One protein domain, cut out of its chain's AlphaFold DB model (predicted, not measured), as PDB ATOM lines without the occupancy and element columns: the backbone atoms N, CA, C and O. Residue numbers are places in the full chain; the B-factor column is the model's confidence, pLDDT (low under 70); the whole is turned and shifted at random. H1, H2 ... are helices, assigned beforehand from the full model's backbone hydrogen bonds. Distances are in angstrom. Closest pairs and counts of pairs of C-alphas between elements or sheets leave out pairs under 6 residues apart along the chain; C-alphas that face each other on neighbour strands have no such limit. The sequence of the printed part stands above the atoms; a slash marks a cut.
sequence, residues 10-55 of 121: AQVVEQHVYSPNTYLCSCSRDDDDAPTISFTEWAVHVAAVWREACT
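What this domain is: This is residues 10 to 55 of the 121 residues of an uncharacterized protein of Mycolicibacterium pulveris (UniProt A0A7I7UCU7). A short helix, H1, crosses the longer H2 at a wide angle, and the long loop of residues 16 to 38 folds out to the opposite end from Thr 55 and back. Of the 46 printed residues, 21 are in two named helices, H1 then H2, with no named strand; under half are in named elements, and the class is all helix. The whole is compact, with a radius of gyration of the C-alphas of 10.4 A, yet elongated, spanning 30 by 17 by 15 A.

Where its parts are: Find C-alpha 10 at (-19.220, -30.281, 4.571); from there H1 runs through residues 10 to 15. Then look for H2, residues 39 to 53, 21.2 A long, ending at C-alpha 53, (-23.346, -25.242, 15.846).

How they stand to each other: H1 touches residues 46 to 50 of H2 alone; the closest C-alphas, of Val 13 and Val 46, are 6.3 A apart. Their lines are about perpendicular, at 75 degrees. In both helices every O i to N i+4 pair is within hydrogen-bond range. Between them, residues 18 to 19 pair antiparallel with 24 to 25.

The domain as a whole: The farthest C-alphas, of Asn 21 and Thr 55, are 32.5 A apart. The link from H1 to H2 is long, 23 residues. The printed part has no cut, and no printed residue is under 70 in pLDDT.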
ATOM      1  N   ALA A  10     -20.002 -29.140   5.044       87.88
ATOM      2  CA  ALA A  10     -19.220 -30.281   4.571       87.88
ATOM      3  C   ALA A  10     -18.552 -31.041   5.730       87.88
ATOM      4  O   ALA A  10     -18.678 -32.259   5.803       87.88
ATOM      5  N   GLN A  11     -17.948 -30.331   6.688       90.31
ATOM      6  CA  GLN A  11     -17.355 -30.943   7.884       90.31
ATOM      7  C   GLN A  11     -18.399 -31.679   8.734       90.31
ATOM      8  O   GLN A  11     -18.129 -32.766   9.239       90.31
ATOM      9  N   VAL A  12     -19.611 -31.126   8.871       91.25
ATOM     10  CA  VAL A  12     -20.699 -31.828   9.574       91.25
ATOM     11  C   VAL A  12     -21.114 -33.085   8.801       91.25
ATOM     12  O   VAL A  12     -21.272 -34.140   9.408       91.25
ATOM     13  N   VAL A  13     -21.233 -33.022   7.469       91.12
ATOM     14  CA  VAL A  13     -21.531 -34.200   6.628       91.12
ATOM     15  C   VAL A  13     -20.472 -35.299   6.797       91.12
ATOM     16  O   VAL A  13     -20.831 -36.469   6.913       91.12
ATOM     17  N   GLU A  14     -19.188 -34.944   6.848       90.38
ATOM     18  CA  GLU A  14     -18.083 -35.895   7.047       90.38
ATOM     19  C   GLU A  14     -18.134 -36.590   8.414       90.38
ATOM     20  O   GLU A  14     -17.803 -37.771   8.524       90.38
ATOM     21  N   GLN A  15     -18.573 -35.882   9.456       89.75
ATOM     22  CA  GLN A  15     -18.707 -36.429  10.812       89.75
ATOM     23  C   GLN A  15     -19.993 -37.252  10.993       89.75
ATOM     24  O   GLN A  15     -20.042 -38.174  11.812       89.75
ATOM     25  N   HIS A  16     -21.022 -36.958  10.200       89.00
ATOM     26  CA  HIS A  16     -22.338 -37.587  10.240       89.00
ATOM     27  C   HIS A  16     -22.575 -38.435   8.985       89.00
ATOM     28  O   HIS A  16     -23.444 -38.132   8.176       89.00
ATOM     29  N   VAL A  17     -21.832 -39.526   8.813       89.19
ATOM     30  CA  VAL A  17     -21.928 -40.388   7.626       89.19
ATOM     31  C   VAL A  17     -23.215 -41.213   7.644       89.19
ATOM     32  O   VAL A  17     -23.520 -41.888   8.628       89.19
ATOM     33  N   TYR A  18     -23.952 -41.201   6.535       89.19
ATOM     34  CA  TYR A  18     -25.091 -42.089   6.309       89.19
ATOM     35  C   TYR A  18     -24.627 -43.469   5.827       89.19
ATOM     36  O   TYR A  18     -23.957 -43.586   4.800       89.19
ATOM     37  N   SER A  19     -25.010 -44.526   6.545       86.75
ATOM     38  CA  SER A  19     -24.762 -45.911   6.140       86.75
ATOM     39  C   SER A  19     -25.998 -46.480   5.431       86.75
ATOM     40  O   SER A  19     -26.994 -46.750   6.099       86.75
ATOM     41  N   PRO A  20     -25.965 -46.735   4.109       83.88
ATOM     42  CA  PRO A  20     -27.111 -47.298   3.390       83.88
ATOM     43  C   PRO A  20     -27.406 -48.757   3.768       83.88
ATOM     44  O   PRO A  20     -28.505 -49.239   3.522       83.88
ATOM     45  N   ASN A  21     -26.443 -49.464   4.369       85.06
ATOM     46  CA  ASN A  21     -26.625 -50.853   4.794       85.06
ATOM     47  C   ASN A  21     -27.426 -50.959   6.092       85.06
ATOM     48  O   ASN A  21     -28.161 -51.921   6.286       85.06
ATOM     49  N   THR A  22     -27.256 -49.986   6.986       81.69
ATOM     50  CA  THR A  22     -27.917 -49.964   8.296       81.69
ATOM     51  C   THR A  22     -29.012 -48.910   8.379       81.69
ATOM     52  O   THR A  22     -29.790 -48.946   9.318       81.69
ATOM     53  N   TYR A  23     -29.098 -47.999   7.403       83.50
ATOM     54  CA  TYR A  23     -29.992 -46.839   7.417       83.50
ATOM     55  C   TYR A  23     -29.807 -46.002   8.689       83.50
ATOM     56  O   TYR A  23     -30.767 -45.532   9.282       83.50
ATOM     57  N   LEU A  24     -28.561 -45.846   9.142       85.31
ATOM     58  CA  LEU A  24     -28.218 -45.095  10.352       85.31
ATOM     59  C   LEU A  24     -27.211 -43.995  10.029       85.31
ATOM     60  O   LEU A  24     -26.381 -44.134   9.124       85.31
ATOM     61  N   CYS A  25     -27.264 -42.920  10.811       87.62
ATOM     62  CA  CYS A  25     -26.172 -41.960  10.892       87.62
ATOM     63  C   CYS A  25     -25.059 -42.521  11.788       87.62
ATOM     64  O   CYS A  25     -25.336 -43.193  12.781       87.62
ATOM     65  N   SER A  26     -23.800 -42.203  11.481       87.50
ATOM     66  CA  SER A  26     -22.641 -42.568  12.307       87.50
ATOM     67  C   SER A  26     -22.772 -42.137  13.771       87.50
ATOM     68  O   SER A  26     -22.244 -42.828  14.634       87.50
ATOM     69  N   CYS A  27     -23.494 -41.051  14.065       86.00
ATOM     70  CA  CYS A  27     -23.690 -40.573  15.437       86.00
ATOM     71  C   CYS A  27     -24.616 -41.449  16.294       86.00
ATOM     72  O   CYS A  27     -24.611 -41.297  17.509       86.00
ATOM     73  N   SER A  28     -25.390 -42.349  15.683       83.62
ATOM     74  CA  SER A  28     -26.320 -43.246  16.384       83.62
ATOM     75  C   SER A  28     -25.868 -44.707  16.319       83.62
ATOM     76  O   SER A  28     -26.650 -45.611  16.580       83.62
ATOM     77  N   ARG A  29     -24.623 -44.967  15.897       70.25
ATOM     78  CA  ARG A  29     -24.136 -46.325  15.613       70.25
ATOM     79  C   ARG A  29     -23.945 -47.190  16.864       70.25
ATOM     80  O   ARG A  29     -24.038 -48.405  16.746       70.25
ATOM     81  N   ASP A  30     -23.673 -46.566  18.007       76.19
ATOM     82  CA  ASP A  30     -23.480 -47.248  19.295       76.19
ATOM     83  C   ASP A  30     -24.776 -47.325  20.125       76.19
ATOM     84  O   ASP A  30     -24.761 -47.797  21.259       76.19
ATOM     85  N   ASP A  31     -25.887 -46.836  19.573       78.25
ATOM     86  CA  ASP A  31     -27.204 -46.913  20.190       78.25
ATOM     87  C   ASP A  31     -27.965 -48.086  19.557       78.25
ATOM     88  O   ASP A  31     -28.436 -48.007  18.419       78.25
ATOM     89  N   ASP A  32     -28.032 -49.199  20.293       73.25
ATOM     90  CA  ASP A  32     -28.697 -50.438  19.867       73.25
ATOM     91  C   ASP A  32     -30.202 -50.236  19.584       73.25
ATOM     92  O   ASP A  32     -30.798 -51.032  18.854       73.25
ATOM     93  N   ASP A  33     -30.802 -49.154  20.099       78.25
ATOM     94  CA  ASP A  33     -32.207 -48.779  19.899       78.25
ATOM     95  C   ASP A  33     -32.382 -47.616  18.898       78.25
ATOM     96  O   ASP A  33     -33.483 -47.069  18.751       78.25
ATOM     97  N   ALA A  34     -31.321 -47.227  18.177       76.31
ATOM     98  CA  ALA A  34     -31.389 -46.118  17.234       76.31
ATOM     99  C   ALA A  34     -32.421 -46.385  16.123       76.31
ATOM    100  O   ALA A  34     -32.333 -47.390  15.406       76.31
ATOM    101  N   PRO A  35     -33.378 -45.465  15.898       76.69
ATOM    102  CA  PRO A  35     -34.314 -45.607  14.799       76.69
ATOM    103  C   PRO A  35     -33.565 -45.529  13.467       76.69
ATOM    104  O   PRO A  35     -32.719 -44.657  13.257       76.69
ATOM    105  N   THR A  36     -33.914 -46.414  12.533       85.25
ATOM    106  CA  THR A  36     -33.472 -46.283  11.142       85.25
ATOM    107  C   THR A  36     -33.987 -44.968  10.567       85.25
ATOM    108  O   THR A  36     -35.167 -44.652  10.722       85.25
ATOM    109  N   ILE A  37     -33.129 -44.241   9.864       87.50
ATOM    110  CA  ILE A  37     -33.441 -42.980   9.201       87.50
ATOM    111  C   ILE A  37     -33.320 -43.138   7.685       87.50
ATOM    112  O   ILE A  37     -32.416 -43.795   7.165       87.50
ATOM    113  N   SER A  38     -34.218 -42.504   6.946       90.19
ATOM    114  CA  SER A  38     -34.081 -42.314   5.505       90.19
ATOM    115  C   SER A  38     -32.967 -41.312   5.177       90.19
ATOM    116  O   SER A  38     -32.547 -40.507   6.010       90.19
ATOM    117  N   PHE A  39     -32.529 -41.290   3.917       86.81
ATOM    118  CA  PHE A  39     -31.577 -40.283   3.437       86.81
ATOM    119  C   PHE A  39     -32.096 -38.842   3.614       86.81
ATOM    120  O   PHE A  39     -31.325 -37.932   3.913       86.81
ATOM    121  N   THR A  40     -33.405 -38.617   3.465       91.50
ATOM    122  CA  THR A  40     -34.014 -37.295   3.678       91.50
ATOM    123  C   THR A  40     -33.966 -36.888   5.147       91.50
ATOM    124  O   THR A  40     -33.605 -35.752   5.448       91.50
ATOM    125  N   GLU A  41     -34.275 -37.803   6.066       92.12
ATOM    126  CA  GLU A  41     -34.173 -37.554   7.509       92.12
ATOM    127  C   GLU A  41     -32.723 -37.316   7.935       92.12
ATOM    128  O   GLU A  41     -32.453 -36.400   8.708       92.12
ATOM    129  N   TRP A  42     -31.775 -38.053   7.351       92.19
ATOM    130  CA  TRP A  42     -30.348 -37.798   7.525       92.19
ATOM    131  C   TRP A  42     -29.940 -36.386   7.069       92.19
ATOM    132  O   TRP A  42     -29.258 -35.673   7.803       92.19
ATOM    133  N   ALA A  43     -30.390 -35.941   5.893       91.06
ATOM    134  CA  ALA A  43     -30.087 -34.597   5.401       91.06
ATOM    135  C   ALA A  43     -30.677 -33.500   6.310       91.06
ATOM    136  O   ALA A  43     -30.035 -32.476   6.553       91.06
ATOM    137  N   VAL A  44     -31.884 -33.721   6.846       93.50
ATOM    138  CA  VAL A  44     -32.512 -32.828   7.835       93.50
ATOM    139  C   VAL A  44     -31.709 -32.796   9.136       93.50
ATOM    140  O   VAL A  44     -31.463 -31.707   9.656       93.50
ATOM    141  N   HIS A  45     -31.262 -33.956   9.623       91.25
ATOM    142  CA  HIS A  45     -30.418 -34.089  10.812       91.25
ATOM    143  C   HIS A  45     -29.110 -33.305  10.670       91.25
ATOM    144  O   HIS A  45     -28.825 -32.433  11.486       91.25
ATOM    145  N   VAL A  46     -28.356 -33.528   9.592       93.44
ATOM    146  CA  VAL A  46     -27.084 -32.826   9.349       93.44
ATOM    147  C   VAL A  46     -27.284 -31.311   9.260       93.44
ATOM    148  O   VAL A  46     -26.523 -30.541   9.847       93.44
ATOM    149  N   ALA A  47     -28.343 -30.863   8.582       91.69
ATOM    150  CA  ALA A  47     -28.675 -29.446   8.523       91.69
ATOM    151  C   ALA A  47     -29.068 -28.871   9.896       91.69
ATOM    152  O   ALA A  47     -28.805 -27.698  10.157       91.69
ATOM    153  N   ALA A  48     -29.715 -29.654  10.765       92.81
ATOM    154  CA  ALA A  48     -30.054 -29.237  12.124       92.81
ATOM    155  C   ALA A  48     -28.796 -29.091  12.990       92.81
ATOM    156  O   ALA A  48     -28.600 -28.021  13.563       92.81
ATOM    157  N   VAL A  49     -27.909 -30.092  12.983       93.44
ATOM    158  CA  VAL A  49     -26.626 -30.057  13.707       93.44
ATOM    159  C   VAL A  49     -25.780 -28.862  13.266       93.44
ATOM    160  O   VAL A  49     -25.270 -28.113  14.097       93.44
ATOM    161  N   TRP A  50     -25.676 -28.622  11.954       94.06
ATOM    162  CA  TRP A  50     -24.938 -27.468  11.439       94.06
ATOM    163  C   TRP A  50     -25.547 -26.134  11.895       94.06
ATOM    164  O   TRP A  50     -24.816 -25.239  12.323       94.06
ATOM    165  N   ARG A  51     -26.881 -25.991  11.847       93.88
ATOM    166  CA  ARG A  51     -27.556 -24.769  12.317       93.88
ATOM    167  C   ARG A  51     -27.345 -24.542  13.805       93.88
ATOM    168  O   ARG A  51     -27.103 -23.405  14.194       93.88
ATOM    169  N   GLU A  52     -27.427 -25.588  14.617       93.62
ATOM    170  CA  GLU A  52     -27.181 -25.504  16.056       93.62
ATOM    171  C   GLU A  52     -25.753 -25.020  16.337       93.62
ATOM    172  O   GLU A  52     -25.574 -24.014  17.021       93.62
ATOM    173  N   ALA A  53     -24.749 -25.636  15.705       92.56
ATOM    174  CA  ALA A  53     -23.346 -25.242  15.846       92.56
ATOM    175  C   ALA A  53     -23.054 -23.811  15.347       92.56
ATOM    176  O   ALA A  53     -22.149 -23.144  15.848       92.56
ATOM    177  N   CYS A  54     -23.819 -23.328  14.364       94.75
ATOM    178  CA  CYS A  54     -23.701 -21.978  13.808       94.75
ATOM    179  C   CYS A  54     -24.627 -20.946  14.478       94.75
ATOM    180  O   CYS A  54     -24.673 -19.795  14.034       94.75
ATOM    181  N   THR A  55     -25.383 -21.326  15.512       96.50
ATOM    182  CA  THR A  55     -26.283 -20.407  16.215       96.50
ATOM    183  C   THR A  55     -25.508 -19.558  17.219       96.50
ATOM    184  O   THR A  55     -24.833 -20.051  18.118       96.50
TER     185      THR A  55